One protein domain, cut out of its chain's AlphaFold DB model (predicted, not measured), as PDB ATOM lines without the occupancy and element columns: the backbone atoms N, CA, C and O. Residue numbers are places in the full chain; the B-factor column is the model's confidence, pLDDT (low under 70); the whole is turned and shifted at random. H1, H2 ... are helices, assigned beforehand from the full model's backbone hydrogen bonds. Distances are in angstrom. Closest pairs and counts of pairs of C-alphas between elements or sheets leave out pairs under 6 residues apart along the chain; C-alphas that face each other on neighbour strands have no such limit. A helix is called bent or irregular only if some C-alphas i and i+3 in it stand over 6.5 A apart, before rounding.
ATOM      1  N   ALA A 162     341.012  14.622  -4.138       88.44
ATOM      2  CA  ALA A 162     339.803  15.438  -4.139       88.44
ATOM      3  C   ALA A 162     340.099  16.949  -4.159       88.44
ATOM      4  O   ALA A 162     339.389  17.708  -4.814       88.44
ATOM      5  N   THR A 163     341.166  17.413  -3.502       87.12
ATOM      6  CA  THR A 163     341.527  18.840  -3.523       87.12
ATOM      7  C   THR A 163     342.228  19.285  -4.806       87.12
ATOM      8  O   THR A 163     342.144  20.457  -5.178       87.12
ATOM      9  N   ARG A 164     342.904  18.366  -5.505       81.44
ATOM     10  CA  ARG A 164     343.676  18.661  -6.725       81.44
ATOM     11  C   ARG A 164     342.889  18.453  -8.016       81.44
ATOM     12  O   ARG A 164     343.248  19.038  -9.037       81.44
ATOM     13  N   ASN A 165     341.849  17.622  -7.998       81.25
ATOM     14  CA  ASN A 165     341.134  17.203  -9.195       81.25
ATOM     15  C   ASN A 165     339.616  17.179  -8.987       81.25
ATOM     16  O   ASN A 165     339.082  16.432  -8.170       81.25
ATOM     17  N   ALA A 166     338.924  17.926  -9.844       82.94
ATOM     18  CA  ALA A 166     337.474  17.959  -9.964       82.94
ATOM     19  C   ALA A 166     336.819  16.574  -9.983       82.94
ATOM     20  O   ALA A 166     335.836  16.348  -9.289       82.94
ATOM     21  N   PHE A 167     337.348  15.647 -10.782       82.19
ATOM     22  CA  PHE A 167     336.740  14.328 -10.929       82.19
ATOM     23  C   PHE A 167     336.869  13.481  -9.670       82.19
ATOM     24  O   PHE A 167     335.939  12.753  -9.349       82.19
ATOM     25  N   ASP A 168     337.982  13.600  -8.950       86.00
ATOM     26  CA  ASP A 168     338.183  12.862  -7.704       86.00
ATOM     27  C   ASP A 168     337.288  13.427  -6.588       86.00
ATOM     28  O   ASP A 168     336.759  12.668  -5.778       86.00
ATOM     29  N   LEU A 169     337.031  14.742  -6.588       88.19
ATOM     30  CA  LEU A 169     336.038  15.347  -5.697       88.19
ATOM     31  C   LEU A 169     334.615  14.882  -6.017       88.19
ATOM     32  O   LEU A 169     333.860  14.548  -5.109       88.19
ATOM     33  N   LEU A 170     334.243  14.846  -7.297       88.25
ATOM     34  CA  LEU A 170     332.925  14.364  -7.708       88.25
ATOM     35  C   LEU A 170     332.739  12.875  -7.390       88.25
ATOM     36  O   LEU A 170     331.650  12.478  -6.997       88.25
ATOM     37  N   GLU A 171     333.792  12.068  -7.516       87.75
ATOM     38  CA  GLU A 171     333.777  10.651  -7.137       87.75
ATOM     39  C   GLU A 171     333.577  10.480  -5.624       87.75
ATOM     40  O   GLU A 171     332.745   9.676  -5.217       87.75
ATOM     41  N   LEU A 172     334.234  11.296  -4.787       90.44
ATOM     42  CA  LEU A 172     333.981  11.319  -3.339       90.44
ATOM     43  C   LEU A 172     332.508  11.622  -3.015       90.44
ATOM     44  O   LEU A 172     331.907  10.950  -2.179       90.44
ATOM     45  N   LEU A 173     331.913  12.615  -3.679       91.44
ATOM     46  CA  LEU A 173     330.504  12.975  -3.479       91.44
ATOM     47  C   LEU A 173     329.551  11.890  -3.990       91.44
ATOM     48  O   LEU A 173     328.536  11.618  -3.359       91.44
ATOM     49  N   GLU A 174     329.878  11.249  -5.109       90.88
ATOM     50  CA  GLU A 174     329.106  10.130  -5.648       90.88
ATOM     51  C   GLU A 174     329.149   8.908  -4.711       90.88
ATOM     52  O   GLU A 174     328.160   8.185  -4.588       90.88
ATOM     53  N   GLU A 175     330.248   8.689  -3.990       89.00
ATOM     54  CA  GLU A 175     330.329   7.650  -2.958       89.00
ATOM     55  C   GLU A 175     329.447   7.968  -1.739       89.00
ATOM     56  O   GLU A 175     328.706   7.094  -1.275       89.00
ATOM     57  N   VAL A 176     329.426   9.227  -1.283       91.69
ATOM     58  CA  VAL A 176     328.467   9.691  -0.260       91.69
ATOM     59  C   VAL A 176     327.027   9.500  -0.753       91.69
ATOM     60  O   VAL A 176     326.185   8.978  -0.019       91.69
ATOM     61  N   GLN A 177     326.749   9.830  -2.019       93.19
ATOM     62  CA  GLN A 177     325.435   9.630  -2.630       93.19
ATOM     63  C   GLN A 177     324.987   8.168  -2.572       93.19
ATOM     64  O   GLN A 177     323.853   7.877  -2.183       93.19
ATOM     65  N   LYS A 178     325.855   7.241  -2.997       91.50
ATOM     66  CA  LYS A 178     325.554   5.803  -3.031       91.50
ATOM     67  C   LYS A 178     325.220   5.281  -1.643       91.50
ATOM     68  O   LYS A 178     324.236   4.554  -1.493       91.50
ATOM     69  N   GLU A 179     325.993   5.681  -0.638       91.44
ATOM     70  CA  GLU A 179     325.743   5.297   0.748       91.44
ATOM     71  C   GLU A 179     324.382   5.814   1.236       91.44
ATOM     72  O   GLU A 179     323.575   5.046   1.768       91.44
ATOM     73  N   MET A 180     324.079   7.093   1.000       94.56
ATOM     74  CA  MET A 180     322.813   7.687   1.438       94.56
ATOM     75  C   MET A 180     321.603   7.089   0.717       94.56
ATOM     76  O   MET A 180     320.591   6.815   1.360       94.56
ATOM     77  N   LYS A 181     321.710   6.795  -0.586       95.06
ATOM     78  CA  LYS A 181     320.661   6.089  -1.345       95.06
ATOM     79  C   LYS A 181     320.444   4.658  -0.847       95.06
ATOM     80  O   LYS A 181     319.308   4.186  -0.802       95.06
ATOM     81  N   ALA A 182     321.508   3.960  -0.446       94.50
ATOM     82  CA  ALA A 182     321.382   2.632   0.150       94.50
ATOM     83  C   ALA A 182     320.629   2.692   1.491       94.50
ATOM     84  O   ALA A 182     319.689   1.922   1.701       94.50
ATOM     85  N   ARG A 183     320.980   3.651   2.361       94.88
ATOM     86  CA  ARG A 183     320.279   3.891   3.635       94.88
ATOM     87  C   ARG A 183     318.814   4.268   3.414       94.88
ATOM     88  O   ARG A 183     317.938   3.667   4.033       94.88
ATOM     89  N   GLU A 184     318.538   5.189   2.491       96.69
ATOM     90  CA  GLU A 184     317.179   5.590   2.116       96.69
ATOM     91  C   GLU A 184     316.337   4.376   1.722       96.69
ATOM     92  O   GLU A 184     315.248   4.178   2.260       96.69
ATOM     93  N   LYS A 185     316.851   3.536   0.816       96.19
ATOM     94  CA  LYS A 185     316.143   2.346   0.342       96.19
ATOM     95  C   LYS A 185     315.764   1.422   1.501       96.19
ATOM     96  O   LYS A 185     314.600   1.042   1.617       96.19
ATOM     97  N   VAL A 186     316.722   1.106   2.374       95.62
ATOM     98  CA  VAL A 186     316.498   0.233   3.537       95.62
ATOM     99  C   VAL A 186     315.455   0.834   4.482       95.62
ATOM    100  O   VAL A 186     314.527   0.144   4.908       95.62
ATOM    101  N   THR A 187     315.557   2.129   4.787       93.94
ATOM    102  CA  THR A 187     314.606   2.808   5.673       93.94
ATOM    103  C   THR A 187     313.203   2.882   5.063       93.94
ATOM    104  O   THR A 187     312.231   2.586   5.757       93.94
ATOM    105  N   LEU A 188     313.065   3.193   3.769       93.00
ATOM    106  CA  LEU A 188     311.765   3.206   3.086       93.00
ATOM    107  C   LEU A 188     311.118   1.826   3.051       93.00
ATOM    108  O   LEU A 188     309.910   1.715   3.249       93.00
ATOM    109  N   GLU A 189     311.892   0.773   2.795       92.06
ATOM    110  CA  GLU A 189     311.391  -0.600   2.851       92.06
ATOM    111  C   GLU A 189     310.898  -0.954   4.255       92.06
ATOM    112  O   GLU A 189     309.832  -1.557   4.402       92.06
ATOM    113  N   HIS A 190     311.629  -0.537   5.291       90.12
ATOM    114  CA  HIS A 190     311.216  -0.743   6.673       90.12
ATOM    115  C   HIS A 190     309.913   0.005   6.995       90.12
ATOM    116  O   HIS A 190     308.962  -0.594   7.503       90.12
ATOM    117  N   TRP A 191     309.811   1.284   6.633       90.19
ATOM    118  CA  TRP A 191     308.592   2.072   6.834       90.19
ATOM    119  C   TRP A 191     307.400   1.505   6.067       90.19
ATOM    120  O   TRP A 191     306.328   1.357   6.645       90.19
ATOM    121  N   LYS A 192     307.581   1.080   4.811       88.00
ATOM    122  CA  LYS A 192     306.529   0.413   4.025       88.00
ATOM    123  C   LYS A 192     306.007  -0.849   4.705       88.00
ATOM    124  O   LYS A 192     304.799  -1.038   4.767       88.00
ATOM    125  N   LYS A 193     306.897  -1.693   5.236       85.50
ATOM    126  CA  LYS A 193     306.506  -2.929   5.938       85.50
ATOM    127  C   LYS A 193     305.734  -2.662   7.229       85.50
ATOM    128  O   LYS A 193     304.887  -3.461   7.599       85.50
ATOM    129  N   THR A 194     306.048  -1.570   7.923       79.62
ATOM    130  CA  THR A 194     305.488  -1.283   9.257       79.62
ATOM    131  C   THR A 194     304.238  -0.404   9.198       79.62
ATOM    132  O   THR A 194     303.419  -0.433  10.109       79.62
ATOM    133  N   SER A 195     304.105   0.399   8.142       72.31
ATOM    134  CA  SER A 195     303.080   1.441   8.001       72.31
ATOM    135  C   SER A 195     302.195   1.255   6.761       72.31
ATOM    136  O   SER A 195     301.421   2.152   6.421       72.31
ATOM    137  N   GLY A 196     302.328   0.116   6.079       60.19
ATOM    138  CA  GLY A 196     301.455  -0.326   4.999       60.19
ATOM    139  C   GLY A 196     300.560  -1.467   5.470       60.19
ATOM    140  O   GLY A 196     301.051  -2.541   5.804       60.19
ATOM    141  N   ASP A 197     299.251  -1.236   5.457       58.25
ATOM    142  CA  ASP A 197     298.236  -2.289   5.510       58.25
ATOM    143  C   ASP A 197     297.392  -2.213   4.223       58.25
ATOM    144  O   ASP A 197     297.382  -1.176   3.555       58.25
ATOM    145  N   GLN A 198     296.674  -3.279   3.859       53.75
ATOM    146  CA  GLN A 198     296.023  -3.476   2.546       53.75
ATOM    147  C   GLN A 198     295.040  -2.364   2.107       53.75
ATOM    148  O   GLN A 198     294.538  -2.402   0.985       53.75
ATOM    149  N   ARG A 199     294.721  -1.388   2.970       60.28
ATOM    150  CA  ARG A 199     293.686  -0.367   2.734       60.28
ATOM    151  C   ARG A 199     294.128   1.090   2.910       60.28
ATOM    152  O   ARG A 199     293.404   1.966   2.442       60.28
ATOM    153  N   ARG A 200     295.243   1.388   3.593       67.31
ATOM    154  CA  ARG A 200     295.698   2.772   3.860       67.31
ATOM    155  C   ARG A 200     297.224   2.849   3.927       67.31
ATOM    156  O   ARG A 200     297.845   2.088   4.661       67.31
ATOM    157  N   GLU A 201     297.805   3.796   3.195       75.00
ATOM    158  CA  GLU A 201     299.230   4.135   3.279       75.00
ATOM    159  C   GLU A 201     299.416   5.303   4.257       75.00
ATOM    160  O   GLU A 201     298.713   6.314   4.177       75.00
ATOM    161  N   SER A 202     300.341   5.161   5.208       85.75
ATOM    162  CA  SER A 202     300.676   6.249   6.128       85.75
ATOM    163  C   SER A 202     301.340   7.427   5.402       85.75
ATOM    164  O   SER A 202     302.109   7.234   4.452       85.75
ATOM    165  N   TRP A 203     301.121   8.650   5.904       90.62
ATOM    166  CA  TRP A 203     301.770   9.866   5.392       90.62
ATOM    167  C   TRP A 203     303.302   9.751   5.369       90.62
ATOM    168  O   TRP A 203     303.944  10.305   4.477       90.62
ATOM    169  N   ILE A 204     303.878   8.984   6.304       90.75
ATOM    170  CA  ILE A 204     305.322   8.764   6.462       90.75
ATOM    171  C   ILE A 204     305.938   8.186   5.189       90.75
ATOM    172  O   ILE A 204     307.021   8.596   4.781       90.75
ATOM    173  N   VAL A 205     305.248   7.243   4.536       89.12
ATOM    174  CA  VAL A 205     305.779   6.582   3.337       89.12
ATOM    175  C   VAL A 205     305.786   7.552   2.160       89.12
ATOM    176  O   VAL A 205     306.780   7.634   1.439       89.12
ATOM    177  N   SER A 206     304.710   8.323   1.992       90.25
ATOM    178  CA  SER A 206     304.619   9.339   0.938       90.25
ATOM    179  C   SER A 206     305.628  10.469   1.149       90.25
ATOM    180  O   SER A 206     306.329  10.851   0.215       90.25
ATOM    181  N   TRP A 207     305.762  10.964   2.383       93.38
ATOM    182  CA  TRP A 207     306.772  11.958   2.739       93.38
ATOM    183  C   TRP A 207     308.190  11.418   2.529       93.38
ATOM    184  O   TRP A 207     309.018  12.093   1.915       93.38
ATOM    185  N   GLY A 208     308.447  10.185   2.975       92.88
ATOM    186  CA  GLY A 208     309.745   9.533   2.879       92.88
ATOM    187  C   GLY A 208     310.216   9.382   1.436       92.88
ATOM    188  O   GLY A 208     311.358   9.713   1.150       92.88
ATOM    189  N   ARG A 209     309.336   8.971   0.512       92.75
ATOM    190  CA  ARG A 209     309.666   8.855  -0.925       92.75
ATOM    191  C   ARG A 209     310.193  10.154  -1.538       92.75
ATOM    192  O   ARG A 209     310.943  10.092  -2.503       92.75
ATOM    193  N   ASN A 210     309.781  11.300  -1.002       92.94
ATOM    194  CA  ASN A 210     310.116  12.609  -1.558       92.94
ATOM    195  C   ASN A 210     311.252  13.311  -0.799       92.94
ATOM    196  O   ASN A 210     311.920  14.167  -1.369       92.94
ATOM    197  N   ASN A 211     311.450  12.995   0.486       95.25
ATOM    198  CA  ASN A 211     312.292  13.804   1.374       95.25
ATOM    199  C   ASN A 211     313.348  13.014   2.146       95.25
ATOM    200  O   ASN A 211     314.257  13.632   2.700       95.25
ATOM    201  N   LEU A 212     313.253  11.682   2.225       96.06
ATOM    202  CA  LEU A 212     314.089  10.916   3.146       96.06
ATOM    203  C   LEU A 212     315.571  11.034   2.807       96.06
ATOM    204  O   LEU A 212     316.369  11.294   3.701       96.06
ATOM    205  N   TYR A 213     315.939  10.919   1.534       96.12
ATOM    206  CA  TYR A 213     317.316  11.148   1.109       96.12
ATOM    207  C   TYR A 213     317.857  12.524   1.545       96.12
ATOM    208  O   TYR A 213     318.972  12.601   2.062       96.12
ATOM    209  N   ARG A 214     317.047  13.597   1.452       94.19
ATOM    210  CA  ARG A 214     317.430  14.949   1.928       94.19
ATOM    211  C   ARG A 214     317.714  14.919   3.408       94.19
ATOM    212  O   ARG A 214     318.719  15.444   3.869       94.19
ATOM    213  N   ALA A 215     316.781  14.326   4.138       95.88
ATOM    214  CA  ALA A 215     316.804  14.296   5.578       95.88
ATOM    215  C   ALA A 215     318.023  13.509   6.084       95.88
ATOM    216  O   ALA A 215     318.711  13.978   6.982       95.88
ATOM    217  N   LEU A 216     318.357  12.385   5.441       95.75
ATOM    218  CA  LEU A 216     319.553  11.597   5.748       95.75
ATOM    219  C   LEU A 216     320.851  12.363   5.458       95.75
ATOM    220  O   LEU A 216     321.770  12.318   6.271       95.75
ATOM    221  N   LEU A 217     320.925  13.109   4.350       94.31
ATOM    222  CA  LEU A 217     322.080  13.968   4.064       94.31
ATOM    223  C   LEU A 217     322.224  15.107   5.082       94.31
ATOM    224  O   LEU A 217     323.342  15.415   5.494       94.31
ATOM    225  N   ILE A 218     321.114  15.709   5.523       94.00
ATOM    226  CA  ILE A 218     321.115  16.730   6.583       94.00
ATOM    227  C   ILE A 218     321.625  16.135   7.900       94.00
ATOM    228  O   ILE A 218     322.469  16.744   8.556       94.00
ATOM    229  N   GLU A 219     321.155  14.946   8.281       93.50
ATOM    230  CA  GLU A 219     321.656  14.246   9.468       93.50
ATOM    231  C   GLU A 219     323.154  13.960   9.367       93.50
ATOM    232  O   GLU A 219     323.899  14.262  10.297       93.50
ATOM    233  N   TRP A 220     323.613  13.446   8.225       93.00
ATOM    234  CA  TRP A 220     325.025  13.144   8.002       93.00
ATOM    235  C   TRP A 220     325.900  14.404   8.053       93.00
ATOM    236  O   TRP A 220     326.929  14.425   8.723       93.00
ATOM    237  N   LYS A 221     325.453  15.505   7.436       91.38
ATOM    238  CA  LYS A 221     326.103  16.825   7.534       91.38
ATOM    239  C   LYS A 221     326.270  17.272   8.984       91.38
ATOM    240  O   LYS A 221     327.301  17.845   9.332       91.38
ATOM    241  N   LEU A 222     325.264  17.043   9.829       91.00
ATOM    242  CA  LEU A 222     325.321  17.428  11.238       91.00
ATOM    243  C   LEU A 222     326.331  16.591  12.029       91.00
ATOM    244  O   LEU A 222     326.976  17.153  12.921       91.00
ATOM    245  N   GLN A 223     326.493  15.304  11.696       90.31
ATOM    246  CA  GLN A 223     327.465  14.391  12.323       90.31
ATOM    247  C   GLN A 223     328.917  14.838  12.139       90.31
ATOM    248  O   GLN A 223     329.780  14.444  12.916       90.31
ATOM    249  N   LEU A 224     329.195  15.704  11.165       89.19
ATOM    250  CA  LEU A 224     330.500  16.340  11.034       89.19
ATOM    251  C   LEU A 224     330.658  17.441  12.107       89.19
ATOM    252  O   LEU A 224     329.747  18.266  12.255       89.19
ATOM    253  N   PRO A 225     331.780  17.487  12.851       84.12
ATOM    254  CA  PRO A 225     332.059  18.525  13.836       84.12
ATOM    255  C   PRO A 225     331.978  19.931  13.239       84.12
ATOM    256  O   PRO A 225     332.446  20.186  12.128       84.12
ATOM    257  N   ASP A 226     331.405  20.863  13.997       76.31
ATOM    258  CA  ASP A 226     331.368  22.266  13.598       76.31
ATOM    259  C   ASP A 226     332.731  22.921  13.853       76.31
ATOM    260  O   ASP A 226     333.062  23.355  14.957       76.31
ATOM    261  N   ILE A 227     333.533  23.061  12.802       71.31
ATOM    262  CA  ILE A 227     334.830  23.738  12.891       71.31
ATOM    263  C   ILE A 227     334.719  25.224  13.264       71.31
ATOM    264  O   ILE A 227     335.728  25.796  13.652       71.31
ATOM    265  N   SER A 228     333.525  25.832  13.296       64.44
ATOM    266  CA  SER A 228     333.300  27.212  13.759       64.44
ATOM    267  C   SER A 228     332.891  27.350  15.238       64.44
ATOM    268  O   SER A 228     333.133  28.398  15.832       64.44
ATOM    269  N   LYS A 229     332.358  26.298  15.884       56.38
ATOM    270  CA  LYS A 229     331.919  26.312  17.303       56.38
ATOM    271  C   LYS A 229     332.575  25.221  18.164       56.38
ATOM    272  O   LYS A 229     332.848  24.161  17.620       56.38
ATOM    273  N   PRO A 230     332.899  25.467  19.450       49.03
ATOM    274  CA  PRO A 230     333.614  24.507  20.304       49.03
ATOM    275  C   PRO A 230     332.936  23.132  20.325       49.03
ATOM    276  O   PRO A 230     331.711  23.043  20.347       49.03
ATOM    277  N   ALA A 231     333.749  22.074  20.318       50.53
ATOM    278  CA  ALA A 231     333.302  20.753  20.724       50.53
ATOM    279  C   ALA A 231     333.293  20.724  22.252       50.53
ATOM    280  O   ALA A 231     334.322  20.467  22.868       50.53
ATOM    281  N   ASP A 232     332.138  20.959  22.871       46.44
ATOM    282  CA  ASP A 232     331.909  20.483  24.239       46.44
ATOM    283  C   ASP A 232     331.697  18.962  24.176       46.44
ATOM    284  O   ASP A 232     330.613  18.437  24.409       46.44
ATOM    285  N   VAL A 233     332.735  18.230  23.769       47.88
ATOM    286  CA  VAL A 233     332.743  16.767  23.799       47.88
ATOM    287  C   VAL A 233     333.248  16.371  25.171       47.88
ATOM    288  O   VAL A 233     334.425  16.075  25.340       47.88
ATOM    289  N   THR A 234     332.371  16.394  26.170       39.50
ATOM    290  CA  THR A 234     332.666  15.697  27.432       39.50
ATOM    291  C   THR A 234     331.470  15.159  28.195       39.50
ATOM    292  O   THR A 234     331.708  14.401  29.129       39.50
ATOM    293  N   HIS A 235     330.212  15.410  27.818       39.19
ATOM    294  CA  HIS A 235     329.086  14.799  28.531       39.19
ATOM    295  C   HIS A 235     327.926  14.461  27.601       39.19
ATOM    296  O   HIS A 235     327.341  15.359  27.009       39.19
ATOM    297  N   ALA A 236     327.556  13.175  27.548       41.34
ATOM    298  CA  ALA A 236     326.250  12.777  27.042       41.34
ATOM    299  C   ALA A 236     325.182  13.471  27.911       41.34
ATOM    300  O   ALA A 236     325.182  13.268  29.133       41.34
ATOM    301  N   PRO A 237     324.299  14.307  27.345       47.03
ATOM    302  CA  PRO A 237     323.209  14.895  28.085       47.03
ATOM    303  C   PRO A 237     322.308  13.768  28.573       47.03
ATOM    304  O   PRO A 237     322.118  12.748  27.904       47.03
ATOM    305  N   ASP A 238     321.733  13.963  29.754       49.09
ATOM    306  CA  ASP A 238     320.703  13.067  30.249       49.09
ATOM    307  C   ASP A 238     319.574  13.028  29.200       49.09
ATOM    308  O   ASP A 238     318.976  14.050  28.856       49.09
ATOM    309  N   THR A 239     319.330  11.852  28.614       50.03
ATOM    310  CA  THR A 239     318.456  11.667  27.433       50.03
ATOM    311  C   THR A 239     316.987  12.003  27.713       50.03
ATOM    312  O   THR A 239     316.155  12.040  26.802       50.03
ATOM    313  N   ARG A 240     316.642  12.276  28.975       53.91
ATOM    314  CA  ARG A 240     315.287  12.584  29.425       53.91
ATOM    315  C   ARG A 240     314.975  14.072  29.264       53.91
ATOM    316  O   ARG A 240     315.442  14.910  30.027       53.91
ATOM    317  N   GLY A 241     314.076  14.387  28.331       54.72
ATOM    318  CA  GLY A 241     313.366  15.673  28.317       54.72
ATOM    319  C   GLY A 241     314.007  16.798  27.502       54.72
ATOM    320  O   GLY A 241     313.737  17.971  27.777       54.72
ATOM    321  N   ILE A 242     314.815  16.487  26.482       63.97
ATOM    322  CA  ILE A 242     315.356  17.515  25.584       63.97
ATOM    323  C   ILE A 242     314.256  18.037  24.652       63.97
ATOM    324  O   ILE A 242     313.882  17.412  23.663       63.97
ATOM    325  N   LYS A 243     313.754  19.235  24.957       73.88
ATOM    326  CA  LYS A 243     312.765  19.938  24.128       73.88
ATOM    327  C   LYS A 243     313.408  20.537  22.878       73.88
ATOM    328  O   LYS A 243     314.551  20.983  22.920       73.88
ATOM    329  N   LEU A 244     312.615  20.699  21.816       76.06
ATOM    330  CA  LEU A 244     313.012  21.350  20.551       76.06
ATOM    331  C   LEU A 244     313.578  22.771  20.700       76.06
ATOM    332  O   LEU A 244     314.300  23.236  19.825       76.06
ATOM    333  N   ASN A 245     313.258  23.462  21.793       80.25
ATOM    334  CA  ASN A 245     313.724  24.826  22.057       80.25
ATOM    335  C   ASN A 245     314.909  24.881  23.035       80.25
ATOM    336  O   ASN A 245     315.279  25.970  23.470       80.25
ATOM    337  N   SER A 246     315.489  23.733  23.403       83.44
ATOM    338  CA  SER A 246     316.665  23.665  24.276       83.44
ATOM    339  C   SER A 246     317.909  24.291  23.621       83.44
ATOM    340  O   SER A 246     317.976  24.364  22.389       83.44
ATOM    341  N   PRO A 247     318.933  24.689  24.403       82.12
ATOM    342  CA  PRO A 247     320.185  25.222  23.860       82.12
ATOM    343  C   PRO A 247     320.859  24.297  22.833       82.12
ATOM    344  O   PRO A 247     321.276  24.761  21.773       82.12
ATOM    345  N   ALA A 248     320.885  22.982  23.084       81.56
ATOM    346  CA  ALA A 248     321.430  21.993  22.148       81.56
ATOM    347  C   ALA A 248     320.664  21.978  20.810       81.56
ATOM    348  O   ALA A 248     321.254  21.994  19.729       81.56
ATOM    349  N   SER A 249     319.332  22.051  20.871       83.75
ATOM    350  CA  SER A 249     318.483  22.138  19.677       83.75
ATOM    351  C   SER A 249     318.719  23.432  18.897       83.75
ATOM    352  O   SER A 249     318.765  23.418  17.668       83.75
ATOM    353  N   GLN A 250     318.905  24.554  19.601       84.62
ATOM    354  CA  GLN A 250     319.228  25.845  18.991       84.62
ATOM    355  C   GLN A 250     320.613  25.835  18.326       84.62
ATOM    356  O   GLN A 250     320.784  26.415  17.251       84.62
ATOM    357  N   ALA A 251     321.586  25.128  18.908       83.19
ATOM    358  CA  ALA A 251     322.897  24.932  18.301       83.19
ATOM    359  C   ALA A 251     322.781  24.185  16.962       83.19
ATOM    360  O   ALA A 251     323.284  24.681  15.951       83.19
ATOM    361  N   VAL A 252     322.029  23.078  16.910       87.00
ATOM    362  CA  VAL A 252     321.724  22.374  15.649       87.00
ATOM    363  C   VAL A 252     320.992  23.289  14.667       87.00
ATOM    364  O   VAL A 252     321.415  23.426  13.519       87.00
ATOM    365  N   ARG A 253     319.939  23.984  15.118       86.44
ATOM    366  CA  ARG A 253     319.154  24.914  14.290       86.44
ATOM    367  C   ARG A 253     320.023  25.972  13.616       86.44
ATOM    368  O   ARG A 253     319.741  26.331  12.475       86.44
ATOM    369  N   SER A 254     321.049  26.469  14.307       85.25
ATOM    370  CA  SER A 254     321.946  27.511  13.794       85.25
ATOM    371  C   SER A 254     322.835  27.056  12.630       85.25
ATOM    372  O   SER A 254     323.319  27.897  11.877       85.25
ATOM    373  N   ARG A 255     323.026  25.741  12.464       84.62
ATOM    374  CA  ARG A 255     323.824  25.134  11.383       84.62
ATOM    375  C   ARG A 255     323.001  24.846  10.126       84.62
ATOM    376  O   ARG A 255     323.558  24.437   9.108       84.62
ATOM    377  N   LEU A 256     321.684  25.020  10.208       87.75
ATOM    378  CA  LEU A 256     320.734  24.641   9.175       87.75
ATOM    379  C   LEU A 256     319.995  25.859   8.627       87.75
ATOM    380  O   LEU A 256     319.610  26.783   9.350       87.75
ATOM    381  N   THR A 257     319.715  25.820   7.334       88.38
ATOM    382  CA  THR A 257     318.697  26.674   6.722       88.38
ATOM    383  C   THR A 257     317.318  26.370   7.315       88.38
ATOM    384  O   THR A 257     317.097  25.347   7.969       88.38
ATOM    385  N   TYR A 258     316.360  27.272   7.098       88.38
ATOM    386  CA  TYR A 258     314.980  27.041   7.531       88.38
ATOM    387  C   TYR A 258     314.392  25.757   6.921       88.38
ATOM    388  O   TYR A 258     313.740  24.989   7.624       88.38
ATOM    389  N   GLU A 259     314.666  25.496   5.642       90.75
ATOM    390  CA  GLU A 259     314.199  24.286   4.963       90.75
ATOM    391  C   GLU A 259     314.820  23.019   5.545       90.75
ATOM    392  O   GLU A 259     314.090  22.089   5.877       90.75
ATOM    393  N   GLU A 260     316.147  22.990   5.717       92.12
ATOM    394  CA  GLU A 260     316.831  21.827   6.292       92.12
ATOM    395  C   GLU A 260     316.328  21.530   7.710       92.12
ATOM    396  O   GLU A 260     316.118  20.370   8.062       92.12
ATOM    397  N   TRP A 261     316.079  22.571   8.512       91.94
ATOM    398  CA  TRP A 261     315.495  22.410   9.841       91.94
ATOM    399  C   TRP A 261     314.107  21.775   9.783       91.94
ATOM    400  O   TRP A 261     313.846  20.817  10.507       91.94
ATOM    401  N   THR A 262     313.226  22.275   8.915       92.50
ATOM    402  CA  THR A 262     311.879  21.719   8.740       92.50
ATOM    403  C   THR A 262     311.930  20.266   8.275       92.50
ATOM    404  O   THR A 262     311.245  19.418   8.840       92.50
ATOM    405  N   THR A 263     312.781  19.939   7.301       94.44
ATOM    406  CA  THR A 263     312.957  18.560   6.827       94.44
ATOM    407  C   THR A 263     313.453  17.630   7.935       94.44
ATOM    408  O   THR A 263     312.952  16.514   8.070       94.44
ATOM    409  N   LEU A 264     314.410  18.079   8.751       94.56
ATOM    410  CA  LEU A 264     314.926  17.294   9.871       94.56
ATOM    411  C   LEU A 264     313.857  17.090  10.954       94.56
ATOM    412  O   LEU A 264     313.676  15.988  11.458       94.56
ATOM    413  N   VAL A 265     313.106  18.139  11.281       92.69
ATOM    414  CA  VAL A 265     311.956  18.078  12.189       92.69
ATOM    415  C   VAL A 265     310.921  17.055  11.714       92.69
ATOM    416  O   VAL A 265     310.426  16.256  12.513       92.69
ATOM    417  N   ASP A 266     310.622  17.053  10.419       93.75
ATOM    418  CA  ASP A 266     309.669  16.130   9.812       93.75
ATOM    419  C   ASP A 266     310.159  14.684   9.866       93.75
ATOM    420  O   ASP A 266     309.363  13.780  10.117       93.75
ATOM    421  N   LEU A 267     311.468  14.463   9.710       95.38
ATOM    422  CA  LEU A 267     312.078  13.147   9.885       95.38
ATOM    423  C   LEU A 267     311.877  12.611  11.306       95.38
ATOM    424  O   LEU A 267     311.606  11.425  11.491       95.38
ATOM    425  N   MET A 268     311.991  13.473  12.315       93.25
ATOM    426  CA  MET A 268     311.793  13.082  13.714       93.25
ATOM    427  C   MET A 268     310.343  12.718  13.996       93.25
ATOM    428  O   MET A 268     310.090  11.709  14.651       93.25
ATOM    429  N   GLU A 269     309.397  13.492  13.458       92.75
ATOM    430  CA  GLU A 269     307.971  13.166  13.532       92.75
ATOM    431  C   GLU A 269     307.679  11.843  12.812       92.75
ATOM    432  O   GLU A 269     307.023  10.969  13.364       92.75
ATOM    433  N   ALA A 270     308.249  11.632  11.623       92.00
ATOM    434  CA  ALA A 270     308.099  10.386  10.879       92.00
ATOM    435  C   ALA A 270     308.620   9.173  11.668       92.00
ATOM    436  O   ALA A 270     307.953   8.138  11.735       92.00
ATOM    437  N   ARG A 271     309.787   9.293  12.316       91.81
ATOM    438  CA  ARG A 271     310.342   8.240  13.183       91.81
ATOM    439  C   ARG A 271     309.483   8.004  14.426       91.81
ATOM    440  O   ARG A 271     309.286   6.852  14.809       91.81
ATOM    441  N   ALA A 272     308.961   9.065  15.033       89.38
ATOM    442  CA  ALA A 272     308.071   8.995  16.188       89.38
ATOM    443  C   ALA A 272     306.754   8.278  15.847       89.38
ATOM    444  O   ALA A 272     306.394   7.295  16.504       89.38
ATOM    445  N   SER A 273     306.080   8.699  14.773       87.50
ATOM    446  CA  SER A 273     304.860   8.054  14.281       87.50
ATOM    447  C   SER A 273     305.127   6.591  13.901       87.50
ATOM    448  O   SER A 273     304.364   5.714  14.309       87.50
ATOM    449  N   HIS A 274     306.249   6.290  13.231       86.50
ATOM    450  CA  HIS A 274     306.650   4.913  12.904       86.50
ATOM    451  C   HIS A 274     306.829   4.038  14.155       86.50
ATOM    452  O   HIS A 274     306.250   2.951  14.225       86.50
ATOM    453  N   ARG A 275     307.541   4.523  15.185       85.38
ATOM    454  CA  ARG A 275     307.728   3.794  16.455       85.38
ATOM    455  C   ARG A 275     306.422   3.554  17.202       85.38
ATOM    456  O   ARG A 275     306.253   2.493  17.796       85.38
ATOM    457  N   SER A 276     305.492   4.505  17.143       80.44
ATOM    458  CA  SER A 276     304.177   4.369  17.776       80.44
ATOM    459  C   SER A 276     303.293   3.297  17.124       80.44
ATOM    460  O   SER A 276     302.275   2.915  17.700       80.44
ATOM    461  N   ARG A 277     303.666   2.818  15.922       74.94
ATOM    462  CA  ARG A 277     302.903   1.869  15.090       74.94
ATOM    463  C   ARG A 277     301.469   2.322  14.785       74.94
ATOM    464  O   ARG A 277     300.636   1.508  14.389       74.94
ATOM    465  N   LYS A 278     301.161   3.611  14.944       71.56
ATOM    466  CA  LYS A 278     299.869   4.179  14.556       71.56
ATOM    467  C   LYS A 278     299.868   4.465  13.058       71.56
ATOM    468  O   LYS A 278     300.755   5.143  12.544       71.56
ATOM    469  N   ILE A 279     298.855   3.963  12.354       74.69
ATOM    470  CA  ILE A 279     298.663   4.246  10.926       74.69
ATOM    471  C   ILE A 279     297.978   5.608  10.798       74.69
ATOM    472  O   ILE A 279     296.754   5.719  10.742       74.69
ATOM    473  N   GLU A 280     298.789   6.660  10.779       80.88
ATOM    474  CA  GLU A 280     298.345   8.026  10.511       80.88
ATOM    475  C   GLU A 280     298.414   8.294   9.005       80.88
ATOM    476  O   GLU A 280     299.471   8.144   8.387       80.88
ATOM    477  N   THR A 281     297.294   8.686   8.396       83.81
ATOM    478  CA  THR A 281     297.228   9.036   6.963       83.81
ATOM    479  C   THR A 281     297.558  10.499   6.691       83.81
ATOM    480  O   THR A 281     297.823  10.860   5.550       83.81
ATOM    481  N   VAL A 282     297.545  11.341   7.726       86.00
ATOM    482  CA  VAL A 282     297.856  12.773   7.653       86.00
ATOM    483  C   VAL A 282     298.934  13.083   8.678       86.00
ATOM    484  O   VAL A 282     298.905  12.547   9.786       86.00
ATOM    485  N   LYS A 283     299.886  13.935   8.295       87.38
ATOM    486  CA  LYS A 283     300.950  14.400   9.181       87.38
ATOM    487  C   LYS A 283     300.354  15.205  10.350       87.38
ATOM    488  O   LYS A 283     299.528  16.082  10.091       87.38
ATOM    489  N   PRO A 284     300.778  14.970  11.602       84.25
ATOM    490  CA  PRO A 284     300.358  15.787  12.736       84.25
ATOM    491  C   PRO A 284     300.693  17.276  12.545       84.25
ATOM    492  O   PRO A 284     301.808  17.630  12.161       84.25
ATOM    493  N   GLU A 285     299.739  18.161  12.844       84.62
ATOM    494  CA  GLU A 285     299.934  19.621  12.760       84.62
ATOM    495  C   GLU A 285     300.765  20.183  13.922       84.62
ATOM    496  O   GLU A 285     301.390  21.237  13.802       84.62
ATOM    497  N   LYS A 286     300.774  19.485  15.063       83.56
ATOM    498  CA  LYS A 286     301.519  19.868  16.268       83.56
ATOM    499  C   LYS A 286     302.607  18.835  16.563       83.56
ATOM    500  O   LYS A 286     302.367  17.652  16.325       83.56
ATOM    501  N   PRO A 287     303.764  19.257  17.111       78.12
ATOM    502  CA  PRO A 287     304.796  18.331  17.561       78.12
ATOM    503  C   PRO A 287     304.211  17.311  18.537       78.12
ATOM    504  O   PRO A 287     303.547  17.695  19.505       78.12
ATOM    505  N   SER A 288     304.453  16.028  18.289       82.19
ATOM    506  CA  SER A 288     304.039  14.978  19.216       82.19
ATOM    507  C   SER A 288     305.022  14.857  20.392       82.19
ATOM    508  O   SER A 288     306.206  15.162  20.267       82.19
ATOM    509  N   ALA A 289     304.563  14.390  21.559       84.12
ATOM    510  CA  ALA A 289     305.471  14.114  22.681       84.12
ATOM    511  C   ALA A 289     306.552  13.059  22.332       84.12
ATOM    512  O   ALA A 289     307.717  13.275  22.663       84.12
ATOM    513  N   PRO A 290     306.239  11.974  21.589       84.62
ATOM    514  CA  PRO A 290     307.258  11.033  21.120       84.62
ATOM    515  C   PRO A 290     308.284  11.657  20.165       84.62
ATOM    516  O   PRO A 290     309.418  11.188  20.101       84.62
ATOM    517  N   ARG A 291     307.941  12.730  19.437       87.81
ATOM    518  CA  ARG A 291     308.928  13.475  18.641       87.81
ATOM    519  C   ARG A 291     309.990  14.135  19.517       87.81
ATOM    520  O   ARG A 291     311.147  14.155  19.112       87.81
ATOM    521  N   GLU A 292     309.635  14.673  20.682       85.88
ATOM    522  CA  GLU A 292     310.624  15.256  21.603       85.88
ATOM    523  C   GLU A 292     311.590  14.186  22.131       85.88
ATOM    524  O   GLU A 292     312.796  14.408  22.184       85.88
ATOM    525  N   GLU A 293     311.086  12.985  22.422       85.44
ATOM    526  CA  GLU A 293     311.924  11.835  22.782       85.44
ATOM    527  C   GLU A 293     312.855  11.430  21.627       85.44
ATOM    528  O   GLU A 293     314.062  11.276  21.820       85.44
ATOM    529  N   MET A 294     312.323  11.325  20.403       89.25
ATOM    530  CA  MET A 294     313.127  11.049  19.206       89.25
ATOM    531  C   MET A 294     314.214  12.096  18.979       89.25
ATOM    532  O   MET A 294     315.316  11.751  18.555       89.25
ATOM    533  N   TRP A 295     313.911  13.358  19.271       89.94
ATOM    534  CA  TRP A 295     314.860  14.455  19.174       89.94
ATOM    535  C   TRP A 295     315.991  14.329  20.194       89.94
ATOM    536  O   TRP A 295     317.156  14.474  19.828       89.94
ATOM    537  N   GLY A 296     315.672  13.985  21.445       86.69
ATOM    538  CA  GLY A 296     316.682  13.700  22.465       86.69
ATOM    539  C   GLY A 296     317.608  12.547  22.068       86.69
ATOM    540  O   GLY A 296     318.825  12.670  22.178       86.69
ATOM    541  N   ILE A 297     317.046  11.464  21.519       88.62
ATOM    542  CA  ILE A 297     317.827  10.326  21.002       88.62
ATOM    543  C   ILE A 297     318.733  10.761  19.846       88.62
ATOM    544  O   ILE A 297     319.902  10.387  19.813       88.62
ATOM    545  N   PHE A 298     318.209  11.553  18.910       91.44
ATOM    546  CA  PHE A 298     318.983  12.067  17.784       91.44
ATOM    547  C   PHE A 298     320.184  12.902  18.248       91.44
ATOM    548  O   PHE A 298     321.284  12.710  17.738       91.44
ATOM    549  N   LEU A 299     319.998  13.792  19.226       89.31
ATOM    550  CA  LEU A 299     321.086  14.619  19.755       89.31
ATOM    551  C   LEU A 299     322.165  13.781  20.452       89.31
ATOM    552  O   LEU A 299     323.345  14.000  20.200       89.31
ATOM    553  N   ALA A 300     321.778  12.777  21.241       85.62
ATOM    554  CA  ALA A 300     322.744  11.870  21.863       85.62
ATOM    555  C   ALA A 300     323.560  11.093  20.812       85.62
ATOM    556  O   ALA A 300     324.783  11.011  20.903       85.62
ATOM    557  N   GLN A 301     322.901  10.583  19.766       89.75
ATOM    558  CA  GLN A 301     323.574   9.905  18.650       89.75
ATOM    559  C   GLN A 301     324.491  10.843  17.860       89.75
ATOM    560  O   GLN A 301     325.525  10.422  17.343       89.75
ATOM    561  N   LEU A 302     324.100  12.111  17.733       89.81
ATOM    562  CA  LEU A 302     324.879  13.128  17.045       89.81
ATOM    563  C   LEU A 302     326.204  13.399  17.764       89.81
ATOM    564  O   LEU A 302     327.255  13.424  17.125       89.81
ATOM    565  N   GLU A 303     326.150  13.584  19.080       85.38
ATOM    566  CA  GLU A 303     327.331  13.797  19.915       85.38
ATOM    567  C   GLU A 303     328.241  12.568  19.935       85.38
ATOM    568  O   GLU A 303     329.452  12.699  19.760       85.38
ATOM    569  N   GLU A 304     327.665  11.369  20.062       87.50
ATOM    570  CA  GLU A 304     328.411  10.113  19.980       87.50
ATOM    571  C   GLU A 304     329.141   9.989  18.635       87.50
ATOM    572  O   GLU A 304     330.336   9.693  18.599       87.50
ATOM    573  N   ALA A 305     328.463  10.278  17.518       89.25
ATOM    574  CA  ALA A 305     329.069  10.232  16.189       89.25
ATOM    575  C   ALA A 305     330.226  11.233  16.039       89.25
ATOM    576  O   ALA A 305     331.277  10.882  15.500       89.25
ATOM    577  N   GLN A 306     330.062  12.460  16.542       87.56
ATOM    578  CA  GLN A 306     331.115  13.478  16.520       87.56
ATOM    579  C   GLN A 306     332.311  13.081  17.389       87.56
ATOM    580  O   GLN A 306     333.454  13.201  16.943       87.56
ATOM    581  N   SER A 307     332.056  12.563  18.594       83.81
ATOM    582  CA  SER A 307     333.095  12.057  19.491       83.81
ATOM    583  C   SER A 307     333.863  10.912  18.840       83.81
ATOM    584  O   SER A 307     335.087  10.959  18.771       83.81
ATOM    585  N   ASN A 308     333.160   9.920  18.288       87.50
ATOM    586  CA  ASN A 308     333.773   8.781  17.609       87.50
ATOM    587  C   ASN A 308     334.628   9.220  16.418       87.50
ATOM    588  O   ASN A 308     335.722   8.688  16.222       87.50
ATOM    589  N   LEU A 309     334.172  10.210  15.643       88.38
ATOM    590  CA  LEU A 309     334.964  10.757  14.545       88.38
ATOM    591  C   LEU A 309     336.274  11.364  15.056       88.38
ATOM    592  O   LEU A 309     337.329  11.033  14.516       88.38
ATOM    593  N   ILE A 310     336.212  12.212  16.087       83.94
ATOM    594  CA  ILE A 310     337.392  12.850  16.691       83.94
ATOM    595  C   ILE A 310     338.335  11.785  17.265       83.94
ATOM    596  O   ILE A 310     339.528  11.801  16.971       83.94
ATOM    597  N   SER A 311     337.811  10.808  18.007       82.88
ATOM    598  CA  SER A 311     338.602   9.706  18.562       82.88
ATOM    599  C   SER A 311     339.256   8.841  17.476       82.88
ATOM    600  O   SER A 311     340.389   8.401  17.653       82.88
ATOM    601  N   SER A 312     338.603   8.650  16.320       84.25
ATOM    602  CA  SER A 312     339.156   7.896  15.179       84.25
ATOM    603  C   SER A 312     340.367   8.555  14.508       84.25
ATOM    604  O   SER A 312     340.938   7.995  13.569       84.25
ATOM    605  N   LEU A 313     340.730   9.769  14.925       84.00
ATOM    606  CA  LEU A 313     341.935  10.445  14.461       84.00
ATOM    607  C   LEU A 313     343.191   9.972  15.213       84.00
ATOM    608  O   LEU A 313     344.290  10.211  14.723       84.00
ATOM    609  N   GLU A 314     343.042   9.281  16.353       79.94
ATOM    610  CA  GLU A 314     344.092   8.742  17.246       79.94
ATOM    611  C   GLU A 314     345.026   9.795  17.878       79.94
ATOM    612  O   GLU A 314     345.278   9.758  19.079       79.94
ATOM    613  N   LYS A 315     345.540  10.742  17.088       80.81
ATOM    614  CA  LYS A 315     346.489  11.804  17.469       80.81
ATOM    615  C   LYS A 315     345.837  13.196  17.467       80.81
ATOM    616  O   LYS A 315     346.494  14.193  17.156       80.81
ATOM    617  N   GLY A 316     344.536  13.245  17.745       81.25
ATOM    618  CA  GLY A 316     343.742  14.475  17.728       81.25
ATOM    619  C   GLY A 316     343.595  15.079  16.328       81.25
ATOM    620  O   GLY A 316     343.785  14.414  15.304       81.25
ATOM    621  N   ILE A 317     343.265  16.368  16.267       83.12
ATOM    622  CA  ILE A 317     342.966  17.071  15.008       83.12
ATOM    623  C   ILE A 317     344.179  17.213  14.073       83.12
ATOM    624  O   ILE A 317     344.012  17.376  12.863       83.12
ATOM    625  N   SER A 318     345.398  17.063  14.606       84.94
ATOM    626  CA  SER A 318     346.646  17.032  13.832       84.94
ATOM    627  C   SER A 318     346.710  15.880  12.820       84.94
ATOM    628  O   SER A 318     347.427  15.956  11.819       84.94
ATOM    629  N   ALA A 319     345.918  14.827  13.042       87.25
ATOM    630  CA  ALA A 319     345.749  13.720  12.112       87.25
ATOM    631  C   ALA A 319     344.670  13.982  11.047       87.25
ATOM    632  O   ALA A 319     344.400  13.107  10.227       87.25
ATOM    633  N   LEU A 320     344.064  15.171  10.968       90.00
ATOM    634  CA  LEU A 320     343.252  15.499   9.798       90.00
ATOM    635  C   LEU A 320     344.117  15.553   8.527       90.00
ATOM    636  O   LEU A 320     345.172  16.191   8.521       90.00
ATOM    637  N   PRO A 321     343.658  14.976   7.401       91.81
ATOM    638  CA  PRO A 321     344.360  15.074   6.124       91.81
ATOM    639  C   PRO A 321     344.692  16.504   5.676       91.81
ATOM    640  O   PRO A 321     345.726  16.724   5.050       91.81
ATOM    641  N   CYS A 322     343.841  17.478   6.012       90.00
ATOM    642  CA  CYS A 322     344.034  18.881   5.649       90.00
ATOM    643  C   CYS A 322     345.053  19.628   6.512       90.00
ATOM    644  O   CYS A 322     345.404  20.749   6.153       90.00
ATOM    645  N   PHE A 323     345.537  19.054   7.621       88.62
ATOM    646  CA  PHE A 323     346.249  19.799   8.663       88.62
ATOM    647  C   PHE A 323     347.462  20.585   8.142       88.62
ATOM    648  O   PHE A 323     347.702  21.714   8.559       88.62
ATOM    649  N   LEU A 324     348.213  20.031   7.185       86.12
ATOM    650  CA  LEU A 324     349.384  20.700   6.599       86.12
ATOM    651  C   LEU A 324     349.044  21.709   5.493       86.12
ATOM    652  O   LEU A 324     349.880  22.555   5.178       86.12
ATOM    653  N   ASP A 325     347.847  21.628   4.915       87.88
ATOM    654  CA  ASP A 325     347.411  22.470   3.794       87.88
ATOM    655  C   ASP A 325     346.666  23.736   4.249       87.88
ATOM    656  O   ASP A 325     346.355  24.603   3.430       87.88
ATOM    657  N   ILE A 326     346.371  23.844   5.546       85.62
ATOM    658  CA  ILE A 326     345.704  24.993   6.167       85.62
ATOM    659  C   ILE A 326     346.702  25.912   6.886       85.62
ATOM    660  O   ILE A 326     347.856  25.548   7.168       85.62
ATOM    661  N   SER A 327     346.272  27.146   7.162       86.38
ATOM    662  CA  SER A 327     347.167  28.162   7.720       86.38
ATOM    663  C   SER A 327     347.672  27.760   9.120       86.38
ATOM    664  O   SER A 327     346.999  27.009   9.832       86.38
ATOM    665  N   PRO A 328     348.866  28.213   9.542       88.12
ATOM    666  CA  PRO A 328     349.354  27.974  10.902       88.12
ATOM    667  C   PRO A 328     348.379  28.460  11.983       88.12
ATOM    668  O   PRO A 328     348.188  27.785  12.990       88.12
ATOM    669  N   GLU A 329     347.723  29.600  11.758       86.62
ATOM    670  CA  GLU A 329     346.716  30.160  12.666       86.62
ATOM    671  C   GLU A 329     345.509  29.230  12.789       86.62
ATOM    672  O   GLU A 329     345.005  29.005  13.889       86.62
ATOM    673  N   GLU A 330     345.074  28.656  11.667       84.12
ATOM    674  CA  GLU A 330     343.959  27.716  11.623       84.12
ATOM    675  C   GLU A 330     344.299  26.395  12.322       84.12
ATOM    676  O   GLU A 330     343.476  25.883  13.076       84.12
ATOM    677  N   ARG A 331     345.531  25.891  12.172       88.06
ATOM    678  CA  ARG A 331     346.017  24.728  12.936       88.06
ATOM    679  C   ARG A 331     346.001  24.980  14.434       88.06
ATOM    680  O   ARG A 331     345.422  24.191  15.165       88.06
ATOM    681  N   ILE A 332     346.571  26.100  14.883       85.06
ATOM    682  CA  ILE A 332     346.591  26.468  16.306       85.06
ATOM    683  C   ILE A 332     345.164  26.585  16.849       85.06
ATOM    684  O   ILE A 332     344.891  26.174  17.976       85.06
ATOM    685  N   TYR A 333     344.255  27.168  16.066       83.62
ATOM    686  CA  TYR A 333     342.849  27.265  16.436       83.62
ATOM    687  C   TYR A 333     342.196  25.881  16.561       83.62
ATOM    688  O   TYR A 333     341.523  25.622  17.557       83.62
ATOM    689  N   LEU A 334     342.415  24.994  15.588       81.88
ATOM    690  CA  LEU A 334     341.878  23.637  15.597       81.88
ATOM    691  C   LEU A 334     342.460  22.795  16.740       81.88
ATOM    692  O   LEU A 334     341.678  22.183  17.458       81.88
ATOM    693  N   ASP A 335     343.776  22.814  16.965       84.44
ATOM    694  CA  ASP A 335     344.449  22.065  18.043       84.44
ATOM    695  C   ASP A 335     343.955  22.500  19.430       84.44
ATOM    696  O   ASP A 335     343.733  21.677  20.310       84.44
ATOM    697  N   LYS A 336     343.719  23.803  19.637       78.94
ATOM    698  CA  LYS A 336     343.129  24.303  20.893       78.94
ATOM    699  C   LYS A 336     341.694  23.830  21.107       78.94
ATOM    700  O   LYS A 336     341.219  23.812  22.239       78.94
TER     701      LYS A 336
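AT A GLANCE: This is residues 162 to 336 of the 339 residues of an uncharacterized protein of Ajellomyces dermatitidis (strain ER-3 / ATCC MYA-2586) (UniProt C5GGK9). Long helices, mostly crossed where they touch, make this elongated model: arm H2b lies in the middle, with H1 along one side and H4 and H5 on the other, where the first residues of H5 meet the later part of H4 as a V. H3 sits near H4 and H5, and H6 and H7 form a small head beyond the last residues of H5. The printed part has 175 residues, 114 of them in seven named helices, H1 to H7 in order, with no named strand: all helix. It is only just compact, close to loose, with a radius of gyration of the C-alphas of 18.7 A and spans of 62 by 40 by 28 A.

HOW THE PARTS SIT: Start at H1, residues 166 to 195. H2, residues 203 to 223, was assigned as one helix by its hydrogen bonds but is bent, C-alphas 210 and 213 being 7.8 A apart; its arms, H2a to residue 210 and H2b from 213, are about perpendicular at 83 degrees. H1 and H2a form a helical hairpin, closest C-alphas Lys 192 and Val 205, 6.3 A. H2b touches H4, residues 258 to 276, about perpendicular at 78 degrees, closest C-alphas Ala 215 and Leu 264, 5.6 A. H4 touches H5, residues 289 to 311, closest C-alphas Ala 272 and Arg 291, 5.2 A. Every O i to N i+4 pair is within hydrogen-bond range in H1, H2b, H4 and H5, but 3 of 4 in H2a.

IN THESE COORDINATES: Find C-alpha 166 at (337.474, 17.959, -9.964), where H1 begins its 42.2 A. H4 spans 27.1 A and H5 33.7 A. H3 is residues 247 to 254, close but not clearly touching H4; H6, 316 to 319, touches H7, 328 to 336, which ends at (343.129, 24.303, 20.893).

THE WHOLE: The printed part has no cut. The links H2 to H3 and H4 to H5 are long. Confidence is under 70 at residues 196 to 200 and 228 to 242.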